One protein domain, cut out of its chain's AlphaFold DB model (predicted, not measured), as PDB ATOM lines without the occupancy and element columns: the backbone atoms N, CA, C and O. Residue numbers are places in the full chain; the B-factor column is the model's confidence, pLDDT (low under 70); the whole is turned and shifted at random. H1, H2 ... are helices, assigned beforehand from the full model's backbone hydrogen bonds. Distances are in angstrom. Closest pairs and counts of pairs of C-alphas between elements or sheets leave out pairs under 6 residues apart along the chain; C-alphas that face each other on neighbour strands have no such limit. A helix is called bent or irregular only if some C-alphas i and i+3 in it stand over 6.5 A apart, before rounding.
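AT A GLANCE: This is residues 3 to 113 of the 694 residues of the protein "N-acetyltransferase domain-containing protein" of Candidatus Marinimicrobia bacterium (UniProt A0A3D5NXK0). Four helices stand in an up-and-down bundle, with H2 and H3 side by side in the middle and H1 and H4 on opposite sides of that pair, each touching both. Before the bundle comes an opening stretch with no named element, residues 3 to 25, which runs along the outside of H2 before reaching H1. The printed part has 111 residues with four named helices, in the order H1, H2, H3, H4, and no named strand; its class is all helix. It is compact, with a radius of gyration of the C-alphas of 13.4 A, and elongated, spanning 39 by 25 by 25 A.

IN THESE COORDINATES: Start at C-alpha 3, at (33.628, 43.208, -32.676), and pass through residues 3 to 25 to reach H1. Find C-alpha 26 at (32.159, 35.615, -49.200); from there H1, residues 26 to 41, runs 22.3 A from first to last C-alpha. After residues 42 to 52 comes H2, residues 53 to 68, 22.7 A long. H3 follows at residues 70 to 86, 24.9 A long; it is irregular, with C-alphas 71 and 74 lying 7.7 A apart. H4, residues 91 to 112, is the longest at 31.5 A and ends at C-alpha 112, at (19.867, 20.518, -41.875).

HOW THE PARTS SIT: Begin with the hub, H2 and H3, which touch three other helices each. They form a helical hairpin and run opposite ways at a shallow tilt of 32 degrees, only just short of steep; their closest C-alphas, those of Gly 66 and His 73, are 4.9 A apart. Look next at H1: its residues 32 to 39 touch residues 55 to 62 of H2, closest at the C-alphas of Ala 36 and Leu 58, 7.1 A apart. This hairpin runs opposite ways at a tilt of 37 degrees, only just steep. H1 also touches H3, the same way at a shallow tilt of 5 degrees, with the C-alphas of Arg 40 and Trp 83 closest at 7.2 A. H3 and H4 form a hairpin at a shallow tilt of 14 degrees, opposite ways, closest at the C-alphas of Gln 84 and Val 94, 5.3 A. Residues 100 to 108 of H4 touch residues 63 to 67 of H2, closest at the C-alphas of Ile 67 and Leu 104, 5.6 A. H1 and H4 are apart. In H1, H2 and H4 every O i to N i+4 pair is within hydrogen-bond range; in H3, 11 of 13 are.

THE WHOLE: The C-alphas farthest apart are those of Glu 47 and Gly 113, at 40.5 A. The printed part has no cut. The link from H1 to H2 is long, and those from H2 to H3 and from H3 to H4 are tight. Mean pLDDT of the printed part is 83.1; look for values under 70 at residues 3 to 4, 11 to 12, 15 to 23 and 45 to 50.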
ATOM      1  N   TYR A   3      33.764  44.236 -33.722       65.94
ATOM      2  CA  TYR A   3      33.628  43.208 -32.676       65.94
ATOM      3  C   TYR A   3      34.961  42.546 -32.278       65.94
ATOM      4  O   TYR A   3      35.227  42.343 -31.101       65.94
ATOM      5  N   ALA A   4      35.833  42.247 -33.250       62.69
ATOM      6  CA  ALA A   4      37.156  41.668 -32.990       62.69
ATOM      7  C   ALA A   4      38.126  42.681 -32.354       62.69
ATOM      8  O   ALA A   4      39.108  42.287 -31.739       62.69
ATOM      9  N   LEU A   5      37.847  43.979 -32.506       71.94
ATOM     10  CA  LEU A   5      38.627  45.085 -31.944       71.94
ATOM     11  C   LEU A   5      38.145  45.513 -30.548       71.94
ATOM     12  O   LEU A   5      38.646  46.501 -30.025       71.94
ATOM     13  N   SER A   6      37.176  44.803 -29.964       72.38
ATOM     14  CA  SER A   6      36.730  45.029 -28.587       72.38
ATOM     15  C   SER A   6      37.879  44.823 -27.593       72.38
ATOM     16  O   SER A   6      38.627  43.851 -27.711       72.38
ATOM     17  N   ASP A   7      37.972  45.705 -26.593       78.00
ATOM     18  CA  ASP A   7      38.913  45.594 -25.465       78.00
ATOM     19  C   ASP A   7      38.444  44.583 -24.398       78.00
ATOM     20  O   ASP A   7      39.190  44.242 -23.483       78.00
ATOM     21  N   GLU A   8      37.209  44.084 -24.516       77.19
ATOM     22  CA  GLU A   8      36.662  43.009 -23.686       77.19
ATOM     23  C   GLU A   8      36.637  41.687 -24.456       77.19
ATOM     24  O   GLU A   8      36.328  41.659 -25.653       77.19
ATOM     25  N   VAL A   9      36.939  40.590 -23.757       70.50
ATOM     26  CA  VAL A   9      36.890  39.235 -24.308       70.50
ATOM     27  C   VAL A   9      35.451  38.726 -24.294       70.50
ATOM     28  O   VAL A   9      34.839  38.615 -23.230       70.50
ATOM     29  N   ILE A  10      34.919  38.377 -25.464       71.44
ATOM     30  CA  ILE A  10      33.551  37.880 -25.606       71.44
ATOM     31  C   ILE A  10      33.585  36.401 -25.988       71.44
ATOM     32  O   ILE A  10      34.072  36.035 -27.055       71.44
ATOM     33  N   PHE A  11      33.036  35.548 -25.121       66.69
ATOM     34  CA  PHE A  11      32.929  34.101 -25.357       66.69
ATOM     35  C   PHE A  11      31.493  33.571 -25.337       66.69
ATOM     36  O   PHE A  11      31.282  32.384 -25.576       66.69
ATOM     37  N   ASN A  12      30.499  34.410 -25.029       67.31
ATOM     38  CA  ASN A  12      29.126  33.935 -24.890       67.31
ATOM     39  C   ASN A  12      28.482  33.758 -26.274       67.31
ATOM     40  O   ASN A  12      28.046  34.732 -26.889       67.31
ATOM     41  N   LEU A  13      28.472  32.516 -26.762       70.12
ATOM     42  CA  LEU A  13      27.764  32.095 -27.967       70.12
ATOM     43  C   LEU A  13      26.445  31.446 -27.547       70.12
ATOM     44  O   LEU A  13      26.439  30.321 -27.054       70.12
ATOM     45  N   ASP A  14      25.345  32.163 -27.751       72.06
ATOM     46  CA  ASP A  14      23.990  31.627 -27.643       72.06
ATOM     47  C   ASP A  14      23.425  31.468 -29.065       72.06
ATOM     48  O   ASP A  14      23.076  32.483 -29.675       72.06
ATOM     49  N   PRO A  15      23.390  30.245 -29.633       68.50
ATOM     50  CA  PRO A  15      22.921  30.015 -30.999       68.50
ATOM     51  C   PRO A  15      21.520  30.576 -31.267       68.50
ATOM     52  O   PRO A  15      21.285  31.099 -32.358       68.50
ATOM     53  N   ASP A  16      20.635  30.540 -30.266       67.38
ATOM     54  CA  ASP A  16      19.250  31.008 -30.369       67.38
ATOM     55  C   ASP A  16      19.161  32.548 -30.415       67.38
ATOM     56  O   ASP A  16      18.190  33.116 -30.911       67.38
ATOM     57  N   GLY A  17      20.200  33.252 -29.947       62.62
ATOM     58  CA  GLY A  17      20.291  34.715 -29.944       62.62
ATOM     59  C   GLY A  17      20.929  35.336 -31.195       62.62
ATOM     60  O   GLY A  17      21.058  36.559 -31.268       62.62
ATOM     61  N   LEU A  18      21.368  34.533 -32.174       63.09
ATOM     62  CA  LEU A  18      22.155  34.999 -33.330       63.09
ATOM     63  C   LEU A  18      21.327  35.314 -34.594       63.09
ATOM     64  O   LEU A  18      21.899  35.703 -35.616       63.09
ATOM     65  N   GLU A  19      19.996  35.192 -34.552       57.09
ATOM     66  CA  GLU A  19      19.113  35.330 -35.727       57.09
ATOM     67  C   GLU A  19      19.140  36.725 -36.397       57.09
ATOM     68  O   GLU A  19      18.839  36.842 -37.586       57.09
ATOM     69  N   GLU A  20      19.560  37.778 -35.685       57.94
ATOM     70  CA  GLU A  20      19.568  39.170 -36.180       57.94
ATOM     71  C   GLU A  20      20.927  39.651 -36.745       57.94
ATOM     72  O   GLU A  20      21.140  40.849 -36.957       57.94
ATOM     73  N   TRP A  21      21.883  38.751 -37.002       65.31
ATOM     74  CA  TRP A  21      23.229  39.148 -37.436       65.31
ATOM     75  C   TRP A  21      23.305  39.633 -38.899       65.31
ATOM     76  O   TRP A  21      22.764  38.995 -39.804       65.31
ATOM     77  N   PRO A  22      24.039  40.727 -39.189       62.72
ATOM     78  CA  PRO A  22      24.116  41.304 -40.530       62.72
ATOM     79  C   PRO A  22      24.784  40.367 -41.548       62.72
ATOM     80  O   PRO A  22      25.753  39.671 -41.239       62.72
ATOM     81  N   ASN A  23      24.294  40.400 -42.793       65.25
ATOM     82  CA  ASN A  23      24.785  39.557 -43.884       65.25
ATOM     83  C   ASN A  23      26.266  39.823 -44.202       65.25
ATOM     84  O   ASN A  23      26.657  40.949 -44.533       65.25
ATOM     85  N   ILE A  24      27.087  38.772 -44.135       74.88
ATOM     86  CA  ILE A  24      28.499  38.799 -44.519       74.88
ATOM     87  C   ILE A  24      28.699  38.106 -45.872       74.88
ATOM     88  O   ILE A  24      28.362  36.937 -46.068       74.88
ATOM     89  N   ASN A  25      29.267  38.835 -46.836       79.12
ATOM     90  CA  ASN A  25      29.588  38.272 -48.146       79.12
ATOM     91  C   ASN A  25      30.869  37.412 -48.103       79.12
ATOM     92  O   ASN A  25      31.690  37.520 -47.186       79.12
ATOM     93  N   SER A  26      31.055  36.578 -49.127       77.06
ATOM     94  CA  SER A  26      32.159  35.615 -49.200       77.06
ATOM     95  C   SER A  26      33.541  36.277 -49.197       77.06
ATOM     96  O   SER A  26      34.471  35.742 -48.598       77.06
ATOM     97  N   GLN A  27      33.685  37.458 -49.806       78.12
ATOM     98  CA  GLN A  27      34.949  38.199 -49.843       78.12
ATOM     99  C   GLN A  27      35.362  38.703 -48.454       78.12
ATOM    100  O   GLN A  27      36.525  38.573 -48.071       78.12
ATOM    101  N   LYS A  28      34.414  39.233 -47.668       82.19
ATOM    102  CA  LYS A  28      34.671  39.650 -46.284       82.19
ATOM    103  C   LYS A  28      35.068  38.462 -45.414       82.19
ATOM    104  O   LYS A  28      36.012  38.589 -44.641       82.19
ATOM    105  N   LEU A  29      34.404  37.313 -45.567       84.88
ATOM    106  CA  LEU A  29      34.801  36.108 -44.842       84.88
ATOM    107  C   LEU A  29      36.203  35.637 -45.243       84.88
ATOM    108  O   LEU A  29      37.004  35.354 -44.358       84.88
ATOM    109  N   LYS A  30      36.528  35.601 -46.544       83.25
ATOM    110  CA  LYS A  30      37.887  35.277 -47.010       83.25
ATOM    111  C   LYS A  30      38.927  36.180 -46.340       83.25
ATOM    112  O   LYS A  30      39.933  35.680 -45.854       83.25
ATOM    113  N   GLY A  31      38.652  37.482 -46.233       84.75
ATOM    114  CA  GLY A  31      39.520  38.424 -45.520       84.75
ATOM    115  C   GLY A  31      39.658  38.142 -44.017       84.75
ATOM    116  O   GLY A  31      40.752  38.278 -43.474       84.75
ATOM    117  N   LEU A  32      38.580  37.732 -43.338       87.50
ATOM    118  CA  LEU A  32      38.625  37.360 -41.916       87.50
ATOM    119  C   LEU A  32      39.412  36.068 -41.679       87.50
ATOM    120  O   LEU A  32      40.235  36.033 -40.769       87.50
ATOM    121  N   LEU A  33      39.203  35.041 -42.506       88.62
ATOM    122  CA  LEU A  33      39.960  33.789 -42.432       88.62
ATOM    123  C   LEU A  33      41.446  34.020 -42.741       88.62
ATOM    124  O   LEU A  33      42.293  33.545 -41.995       88.62
ATOM    125  N   ALA A  34      41.771  34.839 -43.749       86.19
ATOM    126  CA  ALA A  34      43.156  35.221 -44.051       86.19
ATOM    127  C   ALA A  34      43.811  35.986 -42.900       86.19
ATOM    128  O   ALA A  34      44.997  35.818 -42.611       86.19
ATOM    129  N   ARG A  35      43.039  36.827 -42.201       87.50
ATOM    130  CA  ARG A  35      43.517  37.498 -40.994       87.50
ATOM    131  C   ARG A  35      43.765  36.505 -39.859       87.50
ATOM    132  O   ARG A  35      44.804  36.620 -39.217       87.50
ATOM    133  N   ALA A  36      42.847  35.571 -39.618       89.12
ATOM    134  CA  ALA A  36      42.971  34.563 -38.566       89.12
ATOM    135  C   ALA A  36      44.191  33.662 -38.795       89.12
ATOM    136  O   ALA A  36      45.032  33.535 -37.910       89.12
ATOM    137  N   GLU A  37      44.365  33.176 -40.021       86.69
ATOM    138  CA  GLU A  37      45.541  32.422 -40.443       86.69
ATOM    139  C   GLU A  37      46.833  33.218 -40.234       86.69
ATOM    140  O   GLU A  37      47.766  32.720 -39.608       86.69
ATOM    141  N   LYS A  38      46.882  34.483 -40.670       86.06
ATOM    142  CA  LYS A  38      48.063  35.338 -40.485       86.06
ATOM    143  C   LYS A  38      48.422  35.545 -39.014       86.06
ATOM    144  O   LYS A  38      49.602  35.605 -38.685       86.06
ATOM    145  N   GLU A  39      47.436  35.724 -38.139       86.75
ATOM    146  CA  GLU A  39      47.702  35.850 -36.702       86.75
ATOM    147  C   GLU A  39      48.136  34.519 -36.089       86.75
ATOM    148  O   GLU A  39      49.029  34.512 -35.246       86.75
ATOM    149  N   ARG A  40      47.576  33.398 -36.553       88.19
ATOM    150  CA  ARG A  40      47.954  32.056 -36.110       88.19
ATOM    151  C   ARG A  40      49.374  31.677 -36.526       88.19
ATOM    152  O   ARG A  40      50.105  31.149 -35.706       88.19
ATOM    153  N   VAL A  41      49.795  31.978 -37.755       81.06
ATOM    154  CA  VAL A  41      51.139  31.632 -38.270       81.06
ATOM    155  C   VAL A  41      52.265  32.375 -37.534       81.06
ATOM    156  O   VAL A  41      53.395  31.905 -37.499       81.06
ATOM    157  N   LYS A  42      51.975  33.510 -36.883       81.50
ATOM    158  CA  LYS A  42      52.946  34.190 -36.002       81.50
ATOM    159  C   LYS A  42      53.239  33.413 -34.719       81.50
ATOM    160  O   LYS A  42      54.188  33.744 -34.013       81.50
ATOM    161  N   LEU A  43      52.375  32.468 -34.372       80.88
ATOM    162  CA  LEU A  43      52.471  31.669 -33.167       80.88
ATOM    163  C   LEU A  43      53.212  30.376 -33.482       80.88
ATOM    164  O   LEU A  43      52.959  29.741 -34.503       80.88
ATOM    165  N   VAL A  44      54.090  29.960 -32.574       71.31
ATOM    166  CA  VAL A  44      54.736  28.652 -32.670       71.31
ATOM    167  C   VAL A  44      53.792  27.604 -32.064       71.31
ATOM    168  O   VAL A  44      53.433  27.728 -30.885       71.31
ATOM    169  N   PRO A  45      53.350  26.587 -32.832       66.88
ATOM    170  CA  PRO A  45      52.436  25.567 -32.331       66.88
ATOM    171  C   PRO A  45      52.972  24.873 -31.073       66.88
ATOM    172  O   PRO A  45      54.056  24.296 -31.077       66.88
ATOM    173  N   GLY A  46      52.194  24.889 -29.990       63.03
ATOM    174  CA  GLY A  46      52.566  24.239 -28.731       63.03
ATOM    175  C   GLY A  46      53.543  25.011 -27.831       63.03
ATOM    176  O   GLY A  46      53.927  24.476 -26.793       63.03
ATOM    177  N   GLU A  47      53.931  26.240 -28.180       68.75
ATOM    178  CA  GLU A  47      54.738  27.115 -27.306       68.75
ATOM    179  C   GLU A  47      53.939  28.300 -26.745       68.75
ATOM    180  O   GLU A  47      54.404  29.016 -25.860       68.75
ATOM    181  N   VAL A  48      52.715  28.510 -27.236       69.44
ATOM    182  CA  VAL A  48      51.864  29.620 -26.806       69.44
ATOM    183  C   VAL A  48      51.089  29.257 -25.551       69.44
ATOM    184  O   VAL A  48      50.409  28.232 -25.494       69.44
ATOM    185  N   THR A  49      51.170  30.143 -24.561       60.59
ATOM    186  CA  THR A  49      50.420  30.048 -23.303       60.59
ATOM    187  C   THR A  49      49.380  31.157 -23.144       60.59
ATOM    188  O   THR A  49      48.496  31.028 -22.309       60.59
ATOM    189  N   GLU A  50      49.458  32.245 -23.922       66.00
ATOM    190  CA  GLU A  50      48.503  33.361 -23.868       66.00
ATOM    191  C   GLU A  50      48.168  33.885 -25.273       66.00
ATOM    192  O   GLU A  50      49.047  34.087 -26.112       66.00
ATOM    193  N   LEU A  51      46.876  34.116 -25.522       76.31
ATOM    194  CA  LEU A  51      46.343  34.726 -26.742       76.31
ATOM    195  C   LEU A  51      45.992  36.191 -26.506       76.31
ATOM    196  O   LEU A  51      45.598  36.582 -25.410       76.31
ATOM    197  N   SER A  52      46.078  37.000 -27.560       81.81
ATOM    198  CA  SER A  52      45.572  38.369 -27.512       81.81
ATOM    199  C   SER A  52      44.038  38.384 -27.458       81.81
ATOM    200  O   SER A  52      43.380  37.545 -28.074       81.81
ATOM    201  N   ILE A  53      43.470  39.401 -26.799       83.25
ATOM    202  CA  ILE A  53      42.015  39.664 -26.774       83.25
ATOM    203  C   ILE A  53      41.441  39.717 -28.200       83.25
ATOM    204  O   ILE A  53      40.360  39.200 -28.473       83.25
ATOM    205  N   PHE A  54      42.209  40.285 -29.134       85.75
ATOM    206  CA  PHE A  54      41.851  40.331 -30.547       85.75
ATOM    207  C   PHE A  54      41.635  38.935 -31.148       85.75
ATOM    208  O   PHE A  54      40.645  38.719 -31.848       85.75
ATOM    209  N   ASN A  55      42.543  37.987 -30.890       86.69
ATOM    210  CA  ASN A  55      42.426  36.629 -31.426       86.69
ATOM    211  C   ASN A  55      41.219  35.901 -30.826       86.69
ATOM    212  O   ASN A  55      40.499  35.222 -31.555       86.69
ATOM    213  N   ASP A  56      40.955  36.104 -29.536       85.75
ATOM    214  CA  ASP A  56      39.793  35.521 -28.859       85.75
ATOM    215  C   ASP A  56      38.489  35.991 -29.495       85.75
ATOM    216  O   ASP A  56      37.665  35.182 -29.927       85.75
ATOM    217  N   ASN A  57      38.346  37.304 -29.654       87.06
ATOM    218  CA  ASN A  57      37.165  37.887 -30.274       87.06
ATOM    219  C   ASN A  57      37.042  37.506 -31.757       87.06
ATOM    220  O   ASN A  57      35.927  37.365 -32.264       87.06
ATOM    221  N   LEU A  58      38.160  37.309 -32.464       89.12
ATOM    222  CA  LEU A  58      38.161  36.847 -33.853       89.12
ATOM    223  C   LEU A  58      37.644  35.407 -33.978       89.12
ATOM    224  O   LEU A  58      36.817  35.142 -34.850       89.12
ATOM    225  N   ILE A  59      38.083  34.495 -33.107       90.06
ATOM    226  CA  ILE A  59      37.622  33.100 -33.092       90.06
ATOM    227  C   ILE A  59      36.129  33.031 -32.741       90.06
ATOM    228  O   ILE A  59      35.367  32.348 -33.433       90.06
ATOM    229  N   THR A  60      35.684  33.773 -31.720       89.38
ATOM    230  CA  THR A  60      34.258  33.857 -31.360       89.38
ATOM    231  C   THR A  60      33.430  34.393 -32.529       89.38
ATOM    232  O   THR A  60      32.409  33.804 -32.887       89.38
ATOM    233  N   LEU A  61      33.889  35.469 -33.179       89.25
ATOM    234  CA  LEU A  61      33.217  36.066 -34.333       89.25
ATOM    235  C   LEU A  61      33.082  35.076 -35.495       89.25
ATOM    236  O   LEU A  61      32.009  34.972 -36.088       89.25
ATOM    237  N   LEU A  62      34.157  34.358 -35.829       91.25
ATOM    238  CA  LEU A  62      34.132  33.337 -36.875       91.25
ATOM    239  C   LEU A  62      33.139  32.228 -36.524       91.25
ATOM    240  O   LEU A  62      32.316  31.871 -37.361       91.25
ATOM    241  N   THR A  63      33.147  31.744 -35.283       91.69
ATOM    242  CA  THR A  63      32.218  30.697 -34.831       91.69
ATOM    243  C   THR A  63      30.760  31.153 -34.963       91.69
ATOM    244  O   THR A  63      29.952  30.445 -35.560       91.69
ATOM    245  N   ALA A  64      30.435  32.370 -34.515       89.50
ATOM    246  CA  ALA A  64      29.101  32.952 -34.664       89.50
ATOM    247  C   ALA A  64      28.678  33.087 -36.138       89.50
ATOM    248  O   ALA A  64      27.559  32.728 -36.500       89.50
ATOM    249  N   ILE A  65      29.585  33.531 -37.019       89.62
ATOM    250  CA  ILE A  65      29.328  33.573 -38.467       89.62
ATOM    251  C   ILE A  65      28.998  32.172 -38.996       89.62
ATOM    252  O   ILE A  65      28.055  32.034 -39.770       89.62
ATOM    253  N   GLY A  66      29.741  31.144 -38.584       90.06
ATOM    254  CA  GLY A  66      29.521  29.765 -39.027       90.06
ATOM    255  C   GLY A  66      28.179  29.191 -38.572       90.06
ATOM    256  O   GLY A  66      27.540  28.471 -39.335       90.06
ATOM    257  N   ILE A  67      27.718  29.567 -37.375       90.38
ATOM    258  CA  ILE A  67      26.394  29.202 -36.843       90.38
ATOM    259  C   ILE A  67      25.274  29.854 -37.668       90.38
ATOM    260  O   ILE A  67      24.288  29.203 -38.019       90.38
ATOM    261  N   VAL A  68      25.420  31.140 -38.008       87.62
ATOM    262  CA  VAL A  68      24.392  31.904 -38.736       87.62
ATOM    263  C   VAL A  68      24.361  31.552 -40.228       87.62
ATOM    264  O   VAL A  68      23.275  31.492 -40.818       87.62
ATOM    265  N   TYR A  69      25.523  31.288 -40.830       87.81
ATOM    266  CA  TYR A  69      25.724  31.136 -42.272       87.81
ATOM    267  C   TYR A  69      26.338  29.763 -42.628       87.81
ATOM    268  O   TYR A  69      27.558  29.641 -42.778       87.81
ATOM    269  N   PRO A  70      25.500  28.727 -42.839       87.56
ATOM    270  CA  PRO A  70      25.913  27.341 -43.076       87.56
ATOM    271  C   PRO A  70      26.861  27.151 -44.257       87.56
ATOM    272  O   PRO A  70      27.715  26.274 -44.231       87.56
ATOM    273  N   GLN A  71      26.761  27.997 -45.286       86.50
ATOM    274  CA  GLN A  71      27.651  27.961 -46.449       86.50
ATOM    275  C   GLN A  71      29.131  28.199 -46.098       86.50
ATOM    276  O   GLN A  71      30.009  27.948 -46.918       86.50
ATOM    277  N   TYR A  72      29.411  28.700 -44.893       88.69
ATOM    278  CA  TYR A  72      30.755  28.972 -44.393       88.69
ATOM    279  C   TYR A  72      31.228  27.962 -43.339       88.69
ATOM    280  O   TYR A  72      32.367  28.057 -42.875       88.69
ATOM    281  N   HIS A  73      30.382  26.986 -42.987       90.31
ATOM    282  CA  HIS A  73      30.628  25.989 -41.944       90.31
ATOM    283  C   HIS A  73      31.992  25.304 -42.093       90.31
ATOM    284  O   HIS A  73      32.788  25.316 -41.159       90.31
ATOM    285  N   VAL A  74      32.293  24.763 -43.276       89.19
ATOM    286  CA  VAL A  74      33.503  23.960 -43.519       89.19
ATOM    287  C   VAL A  74      34.782  24.765 -43.280       89.19
ATOM    288  O   VAL A  74      35.677  24.307 -42.569       89.19
ATOM    289  N   GLY A  75      34.857  25.979 -43.837       88.94
ATOM    290  CA  GLY A  75      36.035  26.838 -43.708       88.94
ATOM    291  C   GLY A  75      36.277  27.292 -42.271       88.94
ATOM    292  O   GLY A  75      37.411  27.288 -41.802       88.94
ATOM    293  N   ILE A  76      35.208  27.633 -41.549       92.19
ATOM    294  CA  ILE A  76      35.290  28.062 -40.148       92.19
ATOM    295  C   ILE A  76      35.629  26.880 -39.234       92.19
ATOM    296  O   ILE A  76      36.453  27.021 -38.334       92.19
ATOM    297  N   ARG A  77      35.059  25.698 -39.488       93.50
ATOM    298  CA  ARG A  77      35.385  24.468 -38.757       93.50
ATOM    299  C   ARG A  77      36.871  24.117 -38.878       93.50
ATOM    300  O   ARG A  77      37.509  23.871 -37.859       93.50
ATOM    301  N   SER A  78      37.420  24.144 -40.095       91.50
ATOM    302  CA  SER A  78      38.856  23.949 -40.348       91.50
ATOM    303  C   SER A  78      39.707  24.958 -39.567       91.50
ATOM    304  O   SER A  78      40.643  24.585 -38.859       91.50
ATOM    305  N   GLU A  79      39.324  26.237 -39.602       91.69
ATOM    306  CA  GLU A  79      40.023  27.298 -38.878       91.69
ATOM    307  C   GLU A  79      40.052  27.048 -37.361       91.69
ATOM    308  O   GLU A  79      41.111  27.160 -36.744       91.69
ATOM    309  N   ILE A  80      38.932  26.633 -36.758       93.06
ATOM    310  CA  ILE A  80      38.869  26.268 -35.333       93.06
ATOM    311  C   ILE A  80      39.795  25.083 -35.025       93.06
ATOM    312  O   ILE A  80      40.527  25.123 -34.035       93.06
ATOM    313  N   VAL A  81      39.807  24.044 -35.866       92.56
ATOM    314  CA  VAL A  81      40.688  22.876 -35.683       92.56
ATOM    315  C   VAL A  81      42.161  23.279 -35.736       92.56
ATOM    316  O   VAL A  81      42.956  22.833 -34.909       92.56
ATOM    317  N   HIS A  82      42.540  24.175 -36.642       90.44
ATOM    318  CA  HIS A  82      43.896  24.705 -36.669       90.44
ATOM    319  C   HIS A  82      44.266  25.475 -35.399       90.44
ATOM    320  O   HIS A  82      45.386  25.326 -34.913       90.44
ATOM    321  N   TRP A  83      43.351  26.263 -34.825       91.44
ATOM    322  CA  TRP A  83      43.589  26.899 -33.525       91.44
ATOM    323  C   TRP A  83      43.769  25.870 -32.403       91.44
ATOM    324  O   TRP A  83      44.631  26.059 -31.546       91.44
ATOM    325  N   GLN A  84      43.034  24.749 -32.429       91.12
ATOM    326  CA  GLN A  84      43.234  23.650 -31.473       91.12
ATOM    327  C   GLN A  84      44.635  23.035 -31.600       91.12
ATOM    328  O   GLN A  84      45.245  22.692 -30.589       91.12
ATOM    329  N   ILE A  85      45.154  22.901 -32.826       88.75
ATOM    330  CA  ILE A  85      46.512  22.395 -33.082       88.75
ATOM    331  C   ILE A  85      47.558  23.391 -32.567       88.75
ATOM    332  O   ILE A  85      48.458  23.004 -31.822       88.75
ATOM    333  N   THR A  86      47.417  24.675 -32.903       88.00
ATOM    334  CA  THR A  86      48.368  25.723 -32.499       88.00
ATOM    335  C   THR A  86      48.450  25.872 -30.977       88.00
ATOM    336  O   THR A  86      49.539  26.031 -30.431       88.00
ATOM    337  N   LEU A  87      47.318  25.765 -30.276       88.50
ATOM    338  CA  LEU A  87      47.222  25.947 -28.821       88.50
ATOM    339  C   LEU A  87      47.267  24.633 -28.036       88.50
ATOM    340  O   LEU A  87      46.877  24.604 -26.871       88.50
ATOM    341  N   LYS A  88      47.739  23.536 -28.638       87.00
ATOM    342  CA  LYS A  88      47.772  22.199 -28.014       87.00
ATOM    343  C   LYS A  88      48.464  22.142 -26.639       87.00
ATOM    344  O   LYS A  88      48.237  21.195 -25.890       87.00
ATOM    345  N   SER A  89      49.314  23.120 -26.322       85.56
ATOM    346  CA  SER A  89      50.012  23.289 -25.040       85.56
ATOM    347  C   SER A  89      49.155  23.871 -23.915       85.56
ATOM    348  O   SER A  89      49.559  23.780 -22.758       85.56
ATOM    349  N   ASP A  90      47.992  24.445 -24.230       86.88
ATOM    350  CA  ASP A  90      47.042  25.011 -23.272       86.88
ATOM    351  C   ASP A  90      45.742  24.180 -23.261       86.88
ATOM    352  O   ASP A  90      44.845  24.389 -24.088       86.88
ATOM    353  N   PRO A  91      45.598  23.230 -22.316       87.25
ATOM    354  CA  PRO A  91      44.420  22.371 -22.240       87.25
ATOM    355  C   PRO A  91      43.105  23.134 -22.040       87.25
ATOM    356  O   PRO A  91      42.066  22.683 -22.519       87.25
ATOM    357  N   GLY A  92      43.132  24.277 -21.345       87.75
ATOM    358  CA  GLY A  92      41.935  25.082 -21.097       87.75
ATOM    359  C   GLY A  92      41.425  25.730 -22.382       87.75
ATOM    360  O   GLY A  92      40.229  25.690 -22.673       87.75
ATOM    361  N   ARG A  93      42.342  26.257 -23.200       86.75
ATOM    362  CA  ARG A  93      42.025  26.810 -24.524       86.75
ATOM    363  C   ARG A  93      41.559  25.748 -25.505       86.75
ATOM    364  O   ARG A  93      40.595  25.977 -26.232       86.75
ATOM    365  N   VAL A  94      42.206  24.583 -25.510       89.81
ATOM    366  CA  VAL A  94      41.778  23.457 -26.350       89.81
ATOM    367  C   VAL A  94      40.357  23.027 -25.989       89.81
ATOM    368  O   VAL A  94      39.549  22.846 -26.897       89.81
ATOM    369  N   ALA A  95      40.020  22.930 -24.699       90.94
ATOM    370  CA  ALA A  95      38.666  22.590 -24.256       90.94
ATOM    371  C   ALA A  95      37.624  23.623 -24.726       90.94
ATOM    372  O   ALA A  95      36.597  23.246 -25.287       90.94
ATOM    373  N   LEU A  96      37.919  24.922 -24.599       90.12
ATOM    374  CA  LEU A  96      37.043  25.987 -25.102       90.12
ATOM    375  C   LEU A  96      36.815  25.886 -26.620       90.12
ATOM    376  O   LEU A  96      35.689  25.993 -27.101       90.12
ATOM    377  N   LEU A  97      37.877  25.649 -27.393       92.75
ATOM    378  CA  LEU A  97      37.774  25.486 -28.845       92.75
ATOM    379  C   LEU A  97      37.046  24.200 -29.247       92.75
ATOM    380  O   LEU A  97      36.427  24.160 -30.311       92.75
ATOM    381  N   GLN A  98      37.122  23.146 -28.436       93.38
ATOM    382  CA  GLN A  98      36.326  21.932 -28.624       93.38
ATOM    383  C   GLN A  98      34.840  22.204 -28.381       93.38
ATOM    384  O   GLN A  98      34.011  21.718 -29.150       93.38
ATOM    385  N   ASP A  99      34.500  23.024 -27.384       93.31
ATOM    386  CA  ASP A  99      33.122  23.460 -27.151       93.31
ATOM    387  C   ASP A  99      32.597  24.302 -28.323       93.31
ATOM    388  O   ASP A  99      31.505  24.032 -28.822       93.31
ATOM    389  N   PHE A 100      33.384  25.254 -28.837       93.81
ATOM    390  CA  PHE A 100      33.022  26.036 -30.029       93.81
ATOM    391  C   PHE A 100      32.851  25.160 -31.270       93.81
ATOM    392  O   PHE A 100      31.876  25.312 -32.005       93.81
ATOM    393  N   HIS A 101      33.764  24.211 -31.483       94.75
ATOM    394  CA  HIS A 101      33.657  23.238 -32.565       94.75
ATOM    395  C   HIS A 101      32.370  22.406 -32.451       94.75
ATOM    396  O   HIS A 101      31.660  22.247 -33.442       94.75
ATOM    397  N   ARG A 102      32.030  21.921 -31.248       94.50
ATOM    398  CA  ARG A 102      30.783  21.179 -30.996       94.50
ATOM    399  C   ARG A 102      29.553  22.037 -31.294       94.50
ATOM    400  O   ARG A 102      28.711  21.611 -32.073       94.50
ATOM    401  N   ILE A 103      29.479  23.253 -30.744       93.75
ATOM    402  CA  ILE A 103      28.352  24.178 -30.965       93.75
ATOM    403  C   ILE A 103      28.159  24.453 -32.460       93.75
ATOM    404  O   ILE A 103      27.029  24.436 -32.949       93.75
ATOM    405  N   LEU A 104      29.251  24.686 -33.194       94.38
ATOM    406  CA  LEU A 104      29.216  24.927 -34.632       94.38
ATOM    407  C   LEU A 104      28.625  23.730 -35.398       94.38
ATOM    408  O   LEU A 104      27.726  23.916 -36.219       94.38
ATOM    409  N   VAL A 105      29.107  22.516 -35.114       94.75
ATOM    410  CA  VAL A 105      28.642  21.280 -35.767       94.75
ATOM    411  C   VAL A 105      27.183  20.985 -35.421       94.75
ATOM    412  O   VAL A 105      26.387  20.696 -36.316       94.75
ATOM    413  N   ASP A 106      26.805  21.104 -34.149       94.44
ATOM    414  CA  ASP A 106      25.442  20.835 -33.685       94.44
ATOM    415  C   ASP A 106      24.446  21.834 -34.283       94.44
ATOM    416  O   ASP A 106      23.382  21.437 -34.760       94.44
ATOM    417  N   SER A 107      24.811  23.118 -34.351       93.12
ATOM    418  CA  SER A 107      23.979  24.158 -34.973       93.12
ATOM    419  C   SER A 107      23.792  23.918 -36.473       93.12
ATOM    420  O   SER A 107      22.690  24.078 -37.003       93.12
ATOM    421  N   PHE A 108      24.857  23.501 -37.168       94.69
ATOM    422  CA  PHE A 108      24.787  23.156 -38.586       94.69
ATOM    423  C   PHE A 108      23.846  21.968 -38.820       94.69
ATOM    424  O   PHE A 108      22.922  22.058 -39.631       94.69
ATOM    425  N   ARG A 109      24.012  20.889 -38.049       95.19
ATOM    426  CA  ARG A 109      23.165  19.688 -38.110       95.19
ATOM    427  C   ARG A 109      21.711  19.967 -37.755       95.19
ATOM    428  O   ARG A 109      20.819  19.483 -38.448       95.19
ATOM    429  N   HIS A 110      21.466  20.778 -36.729       92.81
ATOM    430  CA  HIS A 110      20.119  21.192 -36.345       92.81
ATOM    431  C   HIS A 110      19.395  21.877 -37.509       92.81
ATOM    432  O   HIS A 110      18.237  21.573 -37.786       92.81
ATOM    433  N   ARG A 111      20.099  22.745 -38.247       91.31
ATOM    434  CA  ARG A 111      19.531  23.448 -39.401       91.31
ATOM    435  C   ARG A 111      19.270  22.539 -40.604       91.31
ATOM    436  O   ARG A 111      18.306  22.774 -41.329       91.31
ATOM    437  N   LEU A 112      20.109  21.526 -40.832       92.25
ATOM    438  CA  LEU A 112      19.867  20.518 -41.875       92.25
ATOM    439  C   LEU A 112      18.628  19.665 -41.566       92.25
ATOM    440  O   LEU A 112      17.936  19.228 -42.485       92.25
ATOM    441  N   GLY A 113      18.333  19.478 -40.278       90.88
ATOM    442  CA  GLY A 113      17.193  18.709 -39.801       90.88
ATOM    443  C   GLY A 113      17.381  17.201 -39.953       90.88
ATOM    444  O   GLY A 113      18.302  16.714 -40.612       90.88
TER     445      GLY A 113